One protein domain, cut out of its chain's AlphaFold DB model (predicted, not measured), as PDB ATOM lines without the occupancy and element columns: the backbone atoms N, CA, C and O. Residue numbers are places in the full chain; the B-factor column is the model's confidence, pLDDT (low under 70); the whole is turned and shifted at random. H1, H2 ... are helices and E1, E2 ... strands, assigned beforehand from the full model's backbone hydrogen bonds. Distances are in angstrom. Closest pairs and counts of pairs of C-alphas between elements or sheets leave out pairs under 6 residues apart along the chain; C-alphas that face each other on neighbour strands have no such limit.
ATOM      1  N   ALA A   4     -43.720  29.631   3.501       86.75
ATOM      2  CA  ALA A   4     -43.182  28.377   4.037       86.75
ATOM      3  C   ALA A   4     -42.542  28.531   5.432       86.75
ATOM      4  O   ALA A   4     -42.572  27.603   6.234       86.75
ATOM      5  N   ASP A   5     -41.956  29.692   5.732       91.44
ATOM      6  CA  ASP A   5     -41.383  29.983   7.051       91.44
ATOM      7  C   ASP A   5     -42.494  30.203   8.089       91.44
ATOM      8  O   ASP A   5     -42.441  29.662   9.193       91.44
ATOM      9  N   ASP A   6     -43.552  30.924   7.703       93.62
ATOM     10  CA  ASP A   6     -44.744  31.110   8.533       93.62
ATOM     11  C   ASP A   6     -45.462  29.774   8.803       93.62
ATOM     12  O   ASP A   6     -45.860  29.507   9.941       93.62
ATOM     13  N   GLU A   7     -45.578  28.910   7.789       95.00
ATOM     14  CA  GLU A   7     -46.129  27.555   7.920       95.00
ATOM     15  C   GLU A   7     -45.294  26.698   8.877       95.00
ATOM     16  O   GLU A   7     -45.834  26.150   9.840       95.00
ATOM     17  N   LEU A   8     -43.973  26.635   8.672       96.56
ATOM     18  CA  LEU A   8     -43.072  25.874   9.538       96.56
ATOM     19  C   LEU A   8     -43.182  26.339  10.990       96.56
ATOM     20  O   LEU A   8     -43.309  25.527  11.911       96.56
ATOM     21  N   ARG A   9     -43.165  27.658  11.197       96.31
ATOM     22  CA  ARG A   9     -43.306  28.266  12.517       96.31
ATOM     23  C   ARG A   9     -44.629  27.872  13.175       96.31
ATOM     24  O   ARG A   9     -44.622  27.561  14.365       96.31
ATOM     25  N   ALA A  10     -45.736  27.889  12.434       96.69
ATOM     26  CA  ALA A  10     -47.044  27.483  12.940       96.69
ATOM     27  C   ALA A  10     -47.065  25.996  13.325       96.69
ATOM     28  O   ALA A  10     -47.412  25.668  14.457       96.69
ATOM     29  N   THR A  11     -46.592  25.106  12.447       97.38
ATOM     30  CA  THR A  11     -46.539  23.657  12.709       97.38
ATOM     31  C   THR A  11     -45.712  23.318  13.948       97.38
ATOM     32  O   THR A  11     -46.137  22.511  14.779       97.38
ATOM     33  N   LEU A  12     -44.539  23.941  14.096       97.44
ATOM     34  CA  LEU A  12     -43.671  23.745  15.256       97.44
ATOM     35  C   LEU A  12     -44.308  24.282  16.547       97.44
ATOM     36  O   LEU A  12     -44.160  23.677  17.609       97.44
ATOM     37  N   LEU A  13     -45.029  25.402  16.473       96.56
ATOM     38  CA  LEU A  13     -45.730  25.959  17.626       96.56
ATOM     39  C   LEU A  13     -46.880  25.046  18.085       96.56
ATOM     40  O   LEU A  13     -47.009  24.805  19.288       96.56
ATOM     41  N   ASP A  14     -47.651  24.496  17.145       97.75
ATOM     42  CA  ASP A  14     -48.791  23.610  17.415       97.75
ATOM     43  C   ASP A  14     -48.390  22.301  18.119       97.75
ATOM     44  O   ASP A  14     -49.192  21.735  18.859       97.75
ATOM     45  N   HIS A  15     -47.140  21.854  17.946       97.38
ATOM     46  CA  HIS A  15     -46.594  20.623  18.543       97.38
ATOM     47  C   HIS A  15     -45.523  20.898  19.620       97.38
ATOM     48  O   HIS A  15     -44.726  20.024  19.974       97.38
ATOM     49  N   SER A  16     -45.454  22.130  20.135       94.88
ATOM     50  CA  SER A  16     -44.421  22.576  21.090       94.88
ATOM     51  C   SER A  16     -44.551  21.985  22.507       94.88
ATOM     52  O   SER A  16     -43.686  22.197  23.369       94.88
ATOM     53  N   ASP A  17     -45.606  21.212  22.769       96.81
ATOM     54  CA  ASP A  17     -45.721  20.358  23.948       96.81
ATOM     55  C   ASP A  17     -44.682  19.220  23.920       96.81
ATOM     56  O   ASP A  17     -44.153  18.833  24.970       96.81
ATOM     57  N   HIS A  18     -44.294  18.764  22.725       97.88
ATOM     58  CA  HIS A  18     -43.204  17.817  22.538       97.88
ATOM     59  C   HIS A  18     -41.834  18.503  22.665       97.88
ATOM     60  O   HIS A  18     -41.524  19.473  21.971       97.88
ATOM     61  N   ARG A  19     -40.955  17.972  23.531       97.75
ATOM     62  CA  ARG A  19     -39.651  18.598  23.843       97.75
ATOM     63  C   ARG A  19     -38.798  18.852  22.597       97.75
ATOM     64  O   ARG A  19     -38.268  19.947  22.459       97.75
ATOM     65  N   ALA A  20     -38.678  17.856  21.720       97.56
ATOM     66  CA  ALA A  20     -37.872  17.961  20.503       97.56
ATOM     67  C   ALA A  20     -38.370  19.090  19.585       97.56
ATOM     68  O   ALA A  20     -37.593  19.933  19.151       97.56
ATOM     69  N   VAL A  21     -39.688  19.172  19.379       98.12
ATOM     70  CA  VAL A  21     -40.309  20.216  18.555       98.12
ATOM     71  C   VAL A  21     -40.086  21.594  19.171       98.12
ATOM     72  O   VAL A  21     -39.715  22.526  18.463       98.12
ATOM     73  N   ARG A  22     -40.235  21.731  20.494       97.62
ATOM     74  CA  ARG A  22     -39.955  22.995  21.187       97.62
ATOM     75  C   ARG A  22     -38.506  23.448  21.009       97.62
ATOM     76  O   ARG A  22     -38.277  24.632  20.782       97.62
ATOM     77  N   ASN A  23     -37.546  22.528  21.098       97.94
ATOM     78  CA  ASN A  23     -36.133  22.837  20.880       97.94
ATOM     79  C   ASN A  23     -35.896  23.319  19.439       97.94
ATOM     80  O   ASN A  23     -35.243  24.341  19.236       97.94
ATOM     81  N   VAL A  24     -36.481  22.636  18.448       97.56
ATOM     82  CA  VAL A  24     -36.409  23.033  17.030       97.56
ATOM     83  C   VAL A  24     -37.065  24.395  16.793       97.56
ATOM     84  O   VAL A  24     -36.489  25.230  16.105       97.56
ATOM     85  N   PHE A  25     -38.218  24.674  17.407       97.06
ATOM     86  CA  PHE A  25     -38.860  25.990  17.360       97.06
ATOM     87  C   PHE A  25     -37.959  27.090  17.933       97.06
ATOM     88  O   PHE A  25     -37.791  28.147  17.320       97.06
ATOM     89  N   GLY A  26     -37.354  26.847  19.097       96.12
ATOM     90  CA  GLY A  26     -36.415  27.774  19.723       96.12
ATOM     91  C   GLY A  26     -35.186  28.033  18.847       96.12
ATOM     92  O   GLY A  26     -34.820  29.188  18.639       96.12
ATOM     93  N   ALA A  27     -34.604  26.988  18.253       95.88
ATOM     94  CA  ALA A  27     -33.484  27.111  17.319       95.88
ATOM     95  C   ALA A  27     -33.856  27.883  16.046       95.88
ATOM     96  O   ALA A  27     -33.160  28.821  15.663       95.88
ATOM     97  N   HIS A  28     -34.993  27.549  15.434       93.81
ATOM     98  CA  HIS A  28     -35.488  28.199  14.221       93.81
ATOM     99  C   HIS A  28     -35.795  29.692  14.438       93.81
ATOM    100  O   HIS A  28     -35.581  30.515  13.554       93.81
ATOM    101  N   THR A  29     -36.240  30.062  15.642       92.88
ATOM    102  CA  THR A  29     -36.530  31.457  16.011       92.88
ATOM    103  C   THR A  29     -35.339  32.203  16.628       92.88
ATOM    104  O   THR A  29     -35.473  33.377  16.975       92.88
ATOM    105  N   GLY A  30     -34.171  31.556  16.736       89.06
ATOM    106  CA  GLY A  30     -32.933  32.144  17.259       89.06
ATOM    107  C   GLY A  30     -32.883  32.312  18.782       89.06
ATOM    108  O   GLY A  30     -32.049  33.068  19.279       89.06
ATOM    109  N   GLY A  31     -33.780  31.654  19.522       86.69
ATOM    110  CA  GLY A  31     -33.858  31.717  20.984       86.69
ATOM    111  C   GLY A  31     -33.082  30.620  21.717       86.69
ATOM    112  O   GLY A  31     -32.648  30.855  22.840       86.69
ATOM    113  N   ASP A  32     -32.884  29.460  21.086       92.31
ATOM    114  CA  ASP A  32     -32.282  28.265  21.694       92.31
ATOM    115  C   ASP A  32     -31.438  27.472  20.676       92.31
ATOM    116  O   ASP A  32     -31.183  27.922  19.559       92.31
ATOM    117  N   THR A  33     -30.991  26.273  21.055       93.81
ATOM    118  CA  THR A  33     -30.294  25.314  20.184       93.81
ATOM    119  C   THR A  33     -31.042  23.985  20.140       93.81
ATOM    120  O   THR A  33     -31.565  23.544  21.163       93.81
ATOM    121  N   ALA A  34     -31.016  23.313  18.991       96.62
ATOM    122  CA  ALA A  34     -31.551  21.967  18.805       96.62
ATOM    123  C   ALA A  34     -30.433  21.007  18.391       96.62
ATOM    124  O   ALA A  34     -29.522  21.383  17.653       96.62
ATOM    125  N   THR A  35     -30.500  19.774  18.881       96.88
ATOM    126  CA  THR A  35     -29.622  18.679  18.447       96.88
ATOM    127  C   THR A  35     -30.166  18.014  17.179       96.88
ATOM    128  O   THR A  35     -31.337  18.186  16.841       96.88
ATOM    129  N   LEU A  36     -29.350  17.213  16.485       96.88
ATOM    130  CA  LEU A  36     -29.838  16.398  15.362       96.88
ATOM    131  C   LEU A  36     -30.930  15.416  15.791       96.88
ATOM    132  O   LEU A  36     -31.902  15.242  15.060       96.88
ATOM    133  N   ASP A  37     -30.828  14.854  16.996       97.69
ATOM    134  CA  ASP A  37     -31.882  14.007  17.557       97.69
ATOM    135  C   ASP A  37     -33.193  14.786  17.724       97.69
ATOM    136  O   ASP A  37     -34.261  14.256  17.425       97.69
ATOM    137  N   ASP A  38     -33.134  16.061  18.139       98.12
ATOM    138  CA  ASP A  38     -34.326  16.916  18.213       98.12
ATOM    139  C   ASP A  38     -34.928  17.162  16.821       98.12
ATOM    140  O   ASP A  38     -36.147  17.086  16.661       98.12
ATOM    141  N   TYR A  39     -34.097  17.414  15.805       97.88
ATOM    142  CA  TYR A  39     -34.559  17.580  14.425       97.88
ATOM    143  C   TYR A  39     -35.209  16.305  13.883       97.88
ATOM    144  O   TYR A  39     -36.320  16.362  13.352       97.88
ATOM    145  N   VAL A  40     -34.570  15.147  14.053       97.94
ATOM    146  CA  VAL A  40     -35.103  13.858  13.587       97.94
ATOM    147  C   VAL A  40     -36.404  13.518  14.306       97.94
ATOM    148  O   VAL A  40     -37.404  13.182  13.668       97.94
ATOM    149  N   GLU A  41     -36.431  13.670  15.626       98.25
ATOM    150  CA  GLU A  41     -37.618  13.398  16.427       98.25
ATOM    151  C   GLU A  41     -38.755  14.388  16.135       98.25
ATOM    152  O   GLU A  41     -39.924  14.008  16.205       98.25
ATOM    153  N   SER A  42     -38.454  15.630  15.739       98.12
ATOM    154  CA  SER A  42     -39.482  16.603  15.344       98.12
ATOM    155  C   SER A  42     -40.290  16.143  14.126       98.12
ATOM    156  O   SER A  42     -41.504  16.339  14.096       98.12
ATOM    157  N   MET A  43     -39.670  15.441  13.168       98.19
ATOM    158  CA  MET A  43     -40.401  14.869  12.033       98.19
ATOM    159  C   MET A  43     -41.424  13.832  12.499       98.19
ATOM    160  O   MET A  43     -42.563  13.833  12.043       98.19
ATOM    161  N   ARG A  44     -41.042  12.953  13.434       98.00
ATOM    162  CA  ARG A  44     -41.936  11.923  13.980       98.00
ATOM    163  C   ARG A  44     -43.048  12.532  14.830       98.00
ATOM    164  O   ARG A  44     -44.201  12.133  14.710       98.00
ATOM    165  N   ALA A  45     -42.702  13.492  15.684       97.94
ATOM    166  CA  ALA A  45     -43.637  14.147  16.596       97.94
ATOM    167  C   ALA A  45     -44.697  14.993  15.872       97.94
ATOM    168  O   ALA A  45     -45.794  15.160  16.393       97.94
ATOM    169  N   THR A  46     -44.386  15.487  14.671       97.62
ATOM    170  CA  THR A  46     -45.318  16.231  13.805       97.62
ATOM    171  C   THR A  46     -46.000  15.356  12.749       97.62
ATOM    172  O   THR A  46     -46.566  15.872  11.789       97.62
ATOM    173  N   ASP A  47     -45.909  14.030  12.884       96.50
ATOM    174  CA  ASP A  47     -46.402  13.046  11.914       96.50
ATOM    175  C   ASP A  47     -45.981  13.333  10.455       96.50
ATOM    176  O   ASP A  47     -46.715  13.107   9.498       96.50
ATOM    177  N   GLY A  48     -44.753  13.826  10.276       95.81
ATOM    178  CA  GLY A  48     -44.163  14.109   8.970       95.81
ATOM    179  C   GLY A  48     -44.577  15.443   8.351       95.81
ATOM    180  O   GLY A  48     -44.195  15.694   7.206       95.81
ATOM    181  N   ALA A  49     -45.305  16.301   9.080       96.69
ATOM    182  CA  ALA A  49     -45.591  17.672   8.647       96.69
ATOM    183  C   ALA A  49     -44.311  18.524   8.561       96.69
ATOM    184  O   ALA A  49     -44.198  19.394   7.696       96.69
ATOM    185  N   VAL A  50     -43.322  18.228   9.411       97.31
ATOM    186  CA  VAL A  50     -41.952  18.731   9.278       97.31
ATOM    187  C   VAL A  50     -41.089  17.687   8.569       97.31
ATOM    188  O   VAL A  50     -41.081  16.508   8.927       97.31
ATOM    189  N   ALA A  51     -40.329  18.152   7.583       97.50
ATOM    190  CA  ALA A  51     -39.257  17.428   6.917       97.50
ATOM    191  C   ALA A  51     -37.909  18.108   7.207       97.50
ATOM    192  O   ALA A  51     -37.860  19.242   7.689       97.50
ATOM    193  N   LEU A  52     -36.809  17.424   6.900       97.62
ATOM    194  CA  LEU A  52     -35.464  17.995   6.944       97.62
ATOM    195  C   LEU A  52     -34.871  18.066   5.541       97.62
ATOM    196  O   LEU A  52     -35.107  17.181   4.717       97.62
ATOM    197  N   VAL A  53     -34.072  19.101   5.305       96.12
ATOM    198  CA  VAL A  53     -33.198  19.219   4.136       96.12
ATOM    199  C   VAL A  53     -31.763  19.346   4.619       96.12
ATOM    200  O   VAL A  53     -31.522  20.016   5.619       96.12
ATOM    201  N   ALA A  54     -30.838  18.706   3.918       96.50
ATOM    202  CA  ALA A  54     -29.402  18.842   4.114       96.50
ATOM    203  C   ALA A  54     -28.688  18.826   2.755       96.50
ATOM    204  O   ALA A  54     -29.273  18.416   1.752       96.50
ATOM    205  N   ASP A  55     -27.428  19.238   2.736       93.88
ATOM    206  CA  ASP A  55     -26.564  19.282   1.554       93.88
ATOM    207  C   ASP A  55     -25.410  18.272   1.725       93.88
ATOM    208  O   ASP A  55     -24.803  18.185   2.797       93.88
ATOM    209  N   ASP A  56     -25.136  17.452   0.702       91.31
ATOM    210  CA  ASP A  56     -24.012  16.494   0.704       91.31
ATOM    211  C   ASP A  56     -22.763  16.974  -0.070       91.31
ATOM    212  O   ASP A  56     -21.818  16.211  -0.291       91.31
ATOM    213  N   GLY A  57     -22.758  18.241  -0.484       89.12
ATOM    214  CA  GLY A  57     -21.773  18.909  -1.329       89.12
ATOM    215  C   GLY A  57     -22.096  18.851  -2.823       89.12
ATOM    216  O   GLY A  57     -21.510  19.603  -3.609       89.12
ATOM    217  N   ALA A  58     -22.995  17.959  -3.245       87.94
ATOM    218  CA  ALA A  58     -23.325  17.759  -4.652       87.94
ATOM    219  C   ALA A  58     -24.819  17.514  -4.931       87.94
ATOM    220  O   ALA A  58     -25.273  17.706  -6.064       87.94
ATOM    221  N   ALA A  59     -25.573  17.110  -3.917       90.19
ATOM    222  CA  ALA A  59     -26.985  16.801  -3.959       90.19
ATOM    223  C   ALA A  59     -27.703  17.300  -2.700       90.19
ATOM    224  O   ALA A  59     -27.147  17.328  -1.598       90.19
ATOM    225  N   ASP A  60     -28.982  17.614  -2.880       92.50
ATOM    226  CA  ASP A  60     -29.900  17.868  -1.779       92.50
ATOM    227  C   ASP A  60     -30.386  16.536  -1.197       92.50
ATOM    228  O   ASP A  60     -30.792  15.614  -1.920       92.50
ATOM    229  N   ILE A  61     -30.387  16.448   0.127       93.88
ATOM    230  CA  ILE A  61     -30.895  15.325   0.905       93.88
ATOM    231  C   ILE A  61     -32.176  15.767   1.598       93.88
ATOM    232  O   ILE A  61     -32.150  16.632   2.465       93.88
ATOM    233  N   TYR A  62     -33.292  15.133   1.263       94.88
ATOM    234  CA  TYR A  62     -34.574  15.346   1.925       94.88
ATOM    235  C   TYR A  62     -34.871  14.164   2.834       94.88
ATOM    236  O   TYR A  62     -34.793  13.023   2.387       94.88
ATOM    237  N   ALA A  63     -35.264  14.410   4.079       96.75
ATOM    238  CA  ALA A  63     -35.713  13.377   5.002       96.75
ATOM    239  C   ALA A  63     -37.112  13.689   5.538       96.75
ATOM    240  O   ALA A  63     -37.459  14.849   5.755       96.75
ATOM    241  N   ARG A  64     -37.918  12.648   5.755       96.31
ATOM    242  CA  ARG A  64     -39.247  12.757   6.364       96.31
ATOM    243  C   ARG A  64     -39.550  11.583   7.280       96.31
ATOM    244  O   ARG A  64     -38.986  10.495   7.140       96.31
ATOM    245  N   TRP A  65     -40.539  11.773   8.141       97.38
ATOM    246  CA  TRP A  65     -41.278  10.675   8.749       97.38
ATOM    247  C   TRP A  65     -42.426  10.236   7.830       97.38
ATOM    248  O   TRP A  65     -43.185  11.065   7.333       97.38
ATOM    249  N   ASN A  66     -42.557   8.930   7.595       93.69
ATOM    250  CA  ASN A  66     -43.717   8.340   6.935       93.69
ATOM    251  C   ASN A  66     -44.608   7.678   7.994       93.69
ATOM    252  O   ASN A  66     -44.386   6.519   8.354       93.69
ATOM    253  N   GLY A  67     -45.631   8.400   8.463       91.44
ATOM    254  CA  GLY A  67     -46.559   7.923   9.498       91.44
ATOM    255  C   GLY A  67     -47.358   6.681   9.110       91.44
ATOM    256  O   GLY A  67     -47.645   5.841   9.959       91.44
ATOM    257  N   THR A  68     -47.628   6.484   7.815       90.38
ATOM    258  CA  THR A  68     -48.329   5.281   7.331       90.38
ATOM    259  C   THR A  68     -47.442   4.039   7.409       90.38
ATOM    260  O   THR A  68     -47.909   2.960   7.766       90.38
ATOM    261  N   ALA A  69     -46.158   4.175   7.070       89.19
ATOM    262  CA  ALA A  69     -45.201   3.069   7.092       89.19
ATOM    263  C   ALA A  69     -44.459   2.921   8.432       89.19
ATOM    264  O   ALA A  69     -43.746   1.934   8.617       89.19
ATOM    265  N   GLY A  70     -44.598   3.888   9.343       94.25
ATOM    266  CA  GLY A  70     -43.957   3.887  10.655       94.25
ATOM    267  C   GLY A  70     -42.427   3.939  10.595       94.25
ATOM    268  O   GLY A  70     -41.770   3.255  11.380       94.25
ATOM    269  N   ARG A  71     -41.847   4.689   9.649       94.88
ATOM    270  CA  ARG A  71     -40.386   4.755   9.440       94.88
ATOM    271  C   ARG A  71     -39.924   6.108   8.909       94.88
ATOM    272  O   ARG A  71     -40.710   6.836   8.304       94.88
ATOM    273  N   PHE A  72     -38.632   6.395   9.059       96.25
ATOM    274  CA  PHE A  72     -38.008   7.530   8.390       96.25
ATOM    275  C   PHE A  72     -37.569   7.159   6.980       96.25
ATOM    276  O   PHE A  72     -37.036   6.074   6.746       96.25
ATOM    277  N   GLU A  73     -37.773   8.080   6.052       94.88
ATOM    278  CA  GLU A  73     -37.400   7.956   4.647       94.88
ATOM    279  C   GLU A  73     -36.486   9.123   4.282       94.88
ATOM    280  O   GLU A  73     -36.671  10.231   4.785       94.88
ATOM    281  N   HIS A  74     -35.517   8.887   3.401       93.50
ATOM    282  CA  HIS A  74     -34.710   9.951   2.818       93.50
ATOM    283  C   HIS A  74     -34.545   9.769   1.313       93.50
ATOM    284  O   HIS A  74     -34.602   8.658   0.783       93.50
ATOM    285  N   LEU A  75     -34.368  10.896   0.639       91.81
ATOM    286  CA  LEU A  75     -34.312  11.050  -0.801       91.81
ATOM    287  C   LEU A  75     -33.118  11.943  -1.143       91.81
ATOM    288  O   LEU A  75     -33.014  13.050  -0.625       91.81
ATOM    289  N   THR A  76     -32.251  11.478  -2.036       90.75
ATOM    290  CA  THR A  76     -31.106  12.243  -2.547       90.75
ATOM    291  C   THR A  76     -31.411  12.725  -3.958       90.75
ATOM    292  O   THR A  76     -31.734  11.907  -4.828       90.75
ATOM    293  N   ILE A  77     -31.286  14.027  -4.213       87.50
ATOM    294  CA  ILE A  77     -31.555  14.647  -5.515       87.50
ATOM    295  C   ILE A  77     -30.329  15.417  -5.991       87.50
ATOM    296  O   ILE A  77     -29.924  16.412  -5.406       87.50
ATOM    297  N   TRP A  78     -29.783  14.974  -7.118       83.44
ATOM    298  CA  TRP A  78     -28.734  15.666  -7.846       83.44
ATOM    299  C   TRP A  78     -29.333  16.715  -8.785       83.44
ATOM    300  O   TRP A  78     -30.183  16.373  -9.621       83.44
ATOM    301  N   PRO A  79     -28.846  17.961  -8.760       69.94
ATOM    302  CA  PRO A  79     -29.150  18.927  -9.801       69.94
ATOM    303  C   PRO A  79     -28.756  18.391 -11.202       69.94
ATOM    304  O   PRO A  79     -27.721  17.738 -11.348       69.94
ATOM    305  N   PRO A  80     -29.540  18.651 -12.270       59.44
ATOM    306  CA  PRO A  80     -30.717  19.499 -12.263       59.44
ATOM    307  C   PRO A  80     -31.944  18.860 -11.610       59.44
ATOM    308  O   PRO A  80     -32.587  19.614 -10.918       59.44
ATOM    309  N   TRP A  81     -32.249  17.558 -11.742       66.12
ATOM    310  CA  TRP A  81     -33.401  16.893 -11.069       66.12
ATOM    311  C   TRP A  81     -33.280  15.350 -11.059       66.12
ATOM    312  O   TRP A  81     -34.260  14.621 -11.229       66.12
ATOM    313  N   SER A  82     -32.062  14.813 -10.969       75.31
ATOM    314  CA  SER A  82     -31.844  13.363 -10.992       75.31
ATOM    315  C   SER A  82     -31.880  12.791  -9.586       75.31
ATOM    316  O   SER A  82     -31.043  13.114  -8.754       75.31
ATOM    317  N   ILE A  83     -32.812  11.881  -9.332       78.50
ATOM    318  CA  ILE A  83     -32.826  11.115  -8.087       78.50
ATOM    319  C   ILE A  83     -31.556  10.257  -8.037       78.50
ATOM    320  O   ILE A  83     -31.362   9.392  -8.894       78.50
ATOM    321  N   GLY A  84     -30.731  10.494  -7.018       72.69
ATOM    322  CA  GLY A  84     -29.538   9.713  -6.697       72.69
ATOM    323  C   GLY A  84     -29.823   8.501  -5.808       72.69
ATOM    324  O   GLY A  84     -29.103   7.510  -5.897       72.69
ATOM    325  N   GLY A  85     -30.888   8.534  -4.998       80.50
ATOM    326  CA  GLY A  85     -31.282   7.405  -4.152       80.50
ATOM    327  C   GLY A  85     -32.519   7.673  -3.295       80.50
ATOM    328  O   GLY A  85     -32.865   8.824  -3.047       80.50
ATOM    329  N   PHE A  86     -33.177   6.598  -2.855       85.75
ATOM    330  CA  PHE A  86     -34.271   6.612  -1.882       85.75
ATOM    331  C   PHE A  86     -34.114   5.416  -0.942       85.75
ATOM    332  O   PHE A  86     -33.999   4.283  -1.410       85.75
ATOM    333  N   ASP A  87     -34.094   5.659   0.365       86.81
ATOM    334  CA  ASP A  87     -33.853   4.628   1.378       86.81
ATOM    335  C   ASP A  87     -34.533   5.003   2.714       86.81
ATOM    336  O   ASP A  87     -35.025   6.118   2.898       86.81
ATOM    337  N   HIS A  88     -34.613   4.062   3.652       89.25
ATOM    338  CA  HIS A  88     -35.242   4.232   4.960       89.25
ATOM    339  C   HIS A  88     -34.283   3.874   6.097       89.25
ATOM    340  O   HIS A  88     -33.436   2.990   5.972       89.25
ATOM    341  N   LYS A  89     -34.409   4.573   7.226       90.88
ATOM    342  CA  LYS A  89     -33.539   4.404   8.400       90.88
ATOM    343  C   LYS A  89     -34.358   4.465   9.693       90.88
ATOM    344  O   LYS A  89     -35.494   4.942   9.698       90.88
ATOM    345  N   ASP A  90     -33.796   3.944  10.778       93.94
ATOM    346  CA  ASP A  90     -34.262   4.279  12.128       93.94
ATOM    347  C   ASP A  90     -33.748   5.677  12.528       93.94
ATOM    348  O   ASP A  90     -32.969   6.291  11.792       93.94
ATOM    349  N   ALA A  91     -34.228   6.199  13.662       92.62
ATOM    350  CA  ALA A  91     -33.902   7.553  14.108       92.62
ATOM    351  C   ALA A  91     -32.386   7.750  14.279       92.62
ATOM    352  O   ALA A  91     -31.820   8.661  13.678       92.62
ATOM    353  N   ASP A  92     -31.729   6.853  15.021       94.56
ATOM    354  CA  ASP A  92     -30.302   6.955  15.343       94.56
ATOM    355  C   ASP A  92     -29.431   6.910  14.079       94.56
ATOM    356  O   ASP A  92     -28.491   7.692  13.926       94.56
ATOM    357  N   ARG A  93     -29.748   6.022  13.124       93.81
ATOM    358  CA  ARG A  93     -29.013   5.948  11.853       93.81
ATOM    359  C   ARG A  93     -29.275   7.145  10.959       93.81
ATOM    360  O   ARG A  93     -28.393   7.498  10.181       93.81
ATOM    361  N   LEU A  94     -30.467   7.735  11.012       95.75
ATOM    362  CA  LEU A  94     -30.743   8.954  10.264       95.75
ATOM    363  C   LEU A  94     -29.979  10.142  10.851       95.75
ATOM    364  O   LEU A  94     -29.366  10.880  10.088       95.75
ATOM    365  N   ALA A  95     -29.968  10.290  12.177       96.44
ATOM    366  CA  ALA A  95     -29.207  11.334  12.854       96.44
ATOM    367  C   ALA A  95     -27.711  11.224  12.525       96.44
ATOM    368  O   ALA A  95     -27.118  12.197  12.071       96.44
ATOM    369  N   ALA A  96     -27.129  10.023  12.630       95.62
ATOM    370  CA  ALA A  96     -25.733   9.784  12.259       95.62
ATOM    371  C   ALA A  96     -25.448  10.073  10.773       95.62
ATOM    372  O   ALA A  96     -24.402  10.614  10.436       95.62
ATOM    373  N   PHE A  97     -26.378   9.738   9.875       94.50
ATOM    374  CA  PHE A  97     -26.238  10.035   8.449       94.50
ATOM    375  C   PHE A  97     -26.271  11.543   8.149       94.50
ATOM    376  O   PHE A  97     -25.526  12.003   7.283       94.50
ATOM    377  N   LEU A  98     -27.122  12.299   8.851       95.56
ATOM    378  CA  LEU A  98     -27.244  13.753   8.710       95.56
ATOM    379  C   LEU A  98     -26.103  14.518   9.395       95.56
ATOM    380  O   LEU A  98     -25.795  15.622   8.967       95.56
ATOM    381  N   ASP A  99     -25.450  13.939  10.406       96.06
ATOM    382  CA  ASP A  99     -24.273  14.530  11.068       96.06
ATOM    383  C   ASP A  99     -23.077  14.684  10.113       96.06
ATOM    384  O   ASP A  99     -22.241  15.569  10.264       96.06
ATOM    385  N   GLU A 100     -23.027  13.858   9.067       94.25
ATOM    386  CA  GLU A 100     -22.035  13.940   7.992       94.25
ATOM    387  C   GLU A 100     -22.444  14.905   6.857       94.25
ATOM    388  O   GLU A 100     -21.919  14.785   5.745       94.25
ATOM    389  N   LYS A 101     -23.454  15.759   7.058       95.31
ATOM    390  CA  LYS A 101     -24.028  16.648   6.033       95.31
ATOM    391  C   LYS A 101     -24.000  18.099   6.489       95.31
ATOM    392  O   LYS A 101     -23.933  18.394   7.679       95.31
ATOM    393  N   ASP A 102     -24.090  18.995   5.517       94.75
ATOM    394  CA  ASP A 102     -24.101  20.431   5.748       94.75
ATOM    395  C   ASP A 102     -25.530  20.994   5.702       94.75
ATOM    396  O   ASP A 102     -26.454  20.384   5.161       94.75
ATOM    397  N   ASP A 103     -25.710  22.175   6.298       93.88
ATOM    398  CA  ASP A 103     -26.941  22.982   6.253       93.88
ATOM    399  C   ASP A 103     -28.245  22.219   6.571       93.88
ATOM    400  O   ASP A 103     -29.276  22.392   5.915       93.88
ATOM    401  N   VAL A 104     -28.199  21.364   7.603       96.06
ATOM    402  CA  VAL A 104     -29.382  20.651   8.098       96.06
ATOM    403  C   VAL A 104     -30.410  21.659   8.604       96.06
ATOM    404  O   VAL A 104     -30.196  22.339   9.612       96.06
ATOM    405  N   ARG A 105     -31.555  21.726   7.924       95.44
ATOM    406  CA  ARG A 105     -32.622  22.681   8.224       95.44
ATOM    407  C   ARG A 105     -34.011  22.039   8.173       95.44
ATOM    408  O   ARG A 105     -34.277  21.215   7.293       95.44
ATOM    409  N   PRO A 106     -34.916  22.416   9.090       96.75
ATOM    410  CA  PRO A 106     -36.309  22.005   9.029       96.75
ATOM    411  C   PRO A 106     -37.040  22.737   7.900       96.75
ATOM    412  O   PRO A 106     -36.752  23.896   7.604       96.75
ATOM    413  N   THR A 107     -38.002  22.064   7.280       96.25
ATOM    414  CA  THR A 107     -38.840  22.615   6.213       96.25
ATOM    415  C   THR A 107     -40.255  22.034   6.304       96.25
ATOM    416  O   THR A 107     -40.406  20.886   6.735       96.25
ATOM    417  N   PRO A 108     -41.306  22.763   5.885       96.12
ATOM    418  CA  PRO A 108     -42.633  22.172   5.740       96.12
ATOM    419  C   PRO A 108     -42.619  21.043   4.713       96.12
ATOM    420  O   PRO A 108     -41.947  21.153   3.683       96.12
ATOM    421  N   HIS A 109     -43.408  19.994   4.947       92.81
ATOM    422  CA  HIS A 109     -43.561  18.878   4.012       92.81
ATOM    423  C   HIS A 109     -43.922  19.342   2.597       92.81
ATOM    424  O   HIS A 109     -43.296  18.909   1.628       92.81
ATOM    425  N   GLY A 110     -44.884  20.264   2.485       91.56
ATOM    426  CA  GLY A 110     -45.385  20.779   1.207       91.56
ATOM    427  C   GLY A 110     -44.339  21.534   0.383       91.56
ATOM    428  O   GLY A 110     -44.499  21.696  -0.824       91.56
ATOM    429  N   ALA A 111     -43.236  21.955   1.008       91.19
ATOM    430  CA  ALA A 111     -42.104  22.585   0.337       91.19
ATOM    431  C   ALA A 111     -41.048  21.571  -0.150       91.19
ATOM    432  O   ALA A 111     -39.980  21.969  -0.617       91.19
ATOM    433  N   THR A 112     -41.316  20.267  -0.031       90.62
ATOM    434  CA  THR A 112     -40.380  19.203  -0.408       90.62
ATOM    435  C   THR A 112     -40.889  18.361  -1.578       90.62
ATOM    436  O   THR A 112     -42.096  18.264  -1.804       90.62
ATOM    437  N   PRO A 113     -39.991  17.650  -2.283       87.88
ATOM    438  CA  PRO A 113     -40.374  16.714  -3.341       87.88
ATOM    439  C   PRO A 113     -41.247  15.539  -2.871       87.88
ATOM    440  O   PRO A 113     -41.761  14.794  -3.700       87.88
ATOM    441  N   PHE A 114     -41.418  15.349  -1.559       86.38
ATOM    442  CA  PHE A 114     -42.307  14.333  -1.002       86.38
ATOM    443  C   PHE A 114     -43.794  14.619  -1.240       86.38
ATOM    444  O   PHE A 114     -44.572  13.664  -1.283       86.38
ATOM    445  N   GLU A 115     -44.168  15.888  -1.425       86.81
ATOM    446  CA  GLU A 115     -45.530  16.303  -1.788       86.81
ATOM    447  C   GLU A 115     -45.861  15.922  -3.243       86.81
ATOM    448  O   GLU A 115     -47.009  15.634  -3.594       86.81
ATOM    449  N   ASP A 116     -44.843  15.862  -4.108       82.00
ATOM    450  CA  ASP A 116     -45.024  15.558  -5.523       82.00
ATOM    451  C   ASP A 116     -45.095  14.041  -5.777       82.00
ATOM    452  O   ASP A 116     -44.096  13.316  -5.856       82.00
ATOM    453  N   GLN A 117     -46.316  13.548  -5.990       70.69
ATOM    454  CA  GLN A 117     -46.556  12.152  -6.360       70.69
ATOM    455  C   GLN A 117     -45.891  11.744  -7.686       70.69
ATOM    456  O   GLN A 117     -45.632  10.556  -7.894       70.69
ATOM    457  N   GLN A 118     -45.591  12.678  -8.593       69.25
ATOM    458  CA  GLN A 118     -44.843  12.388  -9.820       69.25
ATOM    459  C   GLN A 118     -43.369  12.115  -9.515       69.25
ATOM    460  O   GLN A 118     -42.799  11.168 -10.059       69.25
ATOM    461  N   VAL A 119     -42.770  12.865  -8.583       72.12
ATOM    462  CA  VAL A 119     -41.415  12.581  -8.090       72.12
ATOM    463  C   VAL A 119     -41.383  11.193  -7.457       72.12
ATOM    464  O   VAL A 119     -40.562  10.363  -7.851       72.12
ATOM    465  N   LEU A 120     -42.330  10.885  -6.567       69.50
ATOM    466  CA  LEU A 120     -42.384   9.581  -5.900       69.50
ATOM    467  C   LEU A 120     -42.679   8.419  -6.857       69.50
ATOM    468  O   LEU A 120     -42.072   7.355  -6.751       69.50
ATOM    469  N   SER A 121     -43.571   8.598  -7.828       65.44
ATOM    470  CA  SER A 121     -43.839   7.558  -8.832       65.44
ATOM    471  C   SER A 121     -42.653   7.354  -9.777       65.44
ATOM    472  O   SER A 121     -42.373   6.216 -10.154       65.44
ATOM    473  N   SER A 122     -41.871   8.394 -10.083       66.12
ATOM    474  CA  SER A 122     -40.628   8.244 -10.850       66.12
ATOM    475  C   SER A 122     -39.556   7.412 -10.119       66.12
ATOM    476  O   SER A 122     -38.749   6.747 -10.774       66.12
ATOM    477  N   LEU A 123     -39.589   7.363  -8.776       64.19
ATOM    478  CA  LEU A 123     -38.737   6.479  -7.965       64.19
ATOM    479  C   LEU A 123     -39.069   5.005  -8.180       64.19
ATOM    480  O   LEU A 123     -38.162   4.184  -8.280       64.19
ATOM    481  N   SER A 124     -40.355   4.665  -8.300       54.31
ATOM    482  CA  SER A 124     -40.805   3.274  -8.457       54.31
ATOM    483  C   SER A 124     -40.252   2.590  -9.716       54.31
ATOM    484  O   SER A 124     -40.127   1.370  -9.752       54.31
ATOM    485  N   HIS A 125     -39.842   3.372 -10.721       49.66
ATOM    486  CA  HIS A 125     -39.185   2.884 -11.935       49.66
ATOM    487  C   HIS A 125     -37.652   2.801 -11.838       49.66
ATOM    488  O   HIS A 125     -37.021   2.230 -12.726       49.66
ATOM    489  N   ARG A 126     -37.040   3.381 -10.796       48.72
ATOM    490  CA  ARG A 126     -35.582   3.406 -10.568       48.72
ATOM    491  C   ARG A 126     -35.122   2.508  -9.423       48.72
ATOM    492  O   ARG A 126     -33.949   2.148  -9.387       48.72
TER     493      ARG A 126
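This is residues 4 to 126 of the 129 residues of an uncharacterized protein of Halobacteriales archaeon QS_9_70_65 (UniProt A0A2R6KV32). A strongly twisted sheet of five strands has H3 and H4 packed over one face, and the helical hairpin of H1 and H2 adds to the body beyond H3, toward E5. The small helix H5 lies at the opposite end of the longest axis, beside E4. The printed part has 123 residues, with five named helices and five named strands in the order H1 H2 H3 E1 E2 E3 E4 H4 E5 H5. The sheet's order is E4 E3 E2 E1 E5, antiparallel throughout; the class is mixed, helices and strands. The whole is compact, with a radius of gyration of the C-alphas of 13.8 A and spans of 41 by 28 by 26 A.

H1, residues 4 to 14, begins at C-alpha 4 at (-43.182, 28.377, 4.037) and is 15.3 A long. H2, residues 19 to 28, is 14.2 A long, and H3, residues 36 to 45, 14.0 A. Then come E1, residues 50 to 55, 17.2 A; E2, residues 60 to 66, 18.9 A; E3, residues 71 to 78, 23.5 A; and E4, residues 82 to 89, 21.4 A. H4, residues 91 to 99, is 12.3 A long; E5, residues 102 to 108, is 18.6 A. H5, residues 117 to 124, is 10.8 A long and ends at C-alpha 124 at (-40.805, 3.274, -8.457).

E1 to E4 form a meander, each strand the antiparallel neighbour of the one before, with N 63 and O 52 2.8 A apart, N 62 and O 75 2.8 A and N 74 and O 87 2.9 A. E5 is antiparallel to E1, with N 53 and O 105 2.9 A apart. H1, H3 and H4 on one face of the sheet make two layers, helices over strands. H3 is over E2 and only just over E1, at a height over the sheet of 7.7 A. H4 is over E3 and only just over E2, at 8.6 A. H3 and H4 touch, closest at the C-alphas of Leu 36 and Ala 95, 5.7 A, at a steep tilt of 46 degrees. H2 touches H3, closest at the C-alphas of Ala 20 and Asp 38, 4.3 A. H1 and H2, a helical hairpin, touch at a shallow tilt of 31 degrees, opposite ways, closest at the C-alphas of Leu 12 and Phe 25, 5.7 A. H2 and H5 only graze the sheet. Every O i to N i+4 pair is within hydrogen-bond range in H1, H2 and H4; in H3 5 of 6 are, in H5 3 of 4.

The two C-alphas farthest apart, those of Gly 31 and His 125, are 44.1 A apart. The printed part has no cut and no long link. Mean pLDDT of the printed part is 90.4; residues 79 to 81, 118 and 120 to 126 are under 70.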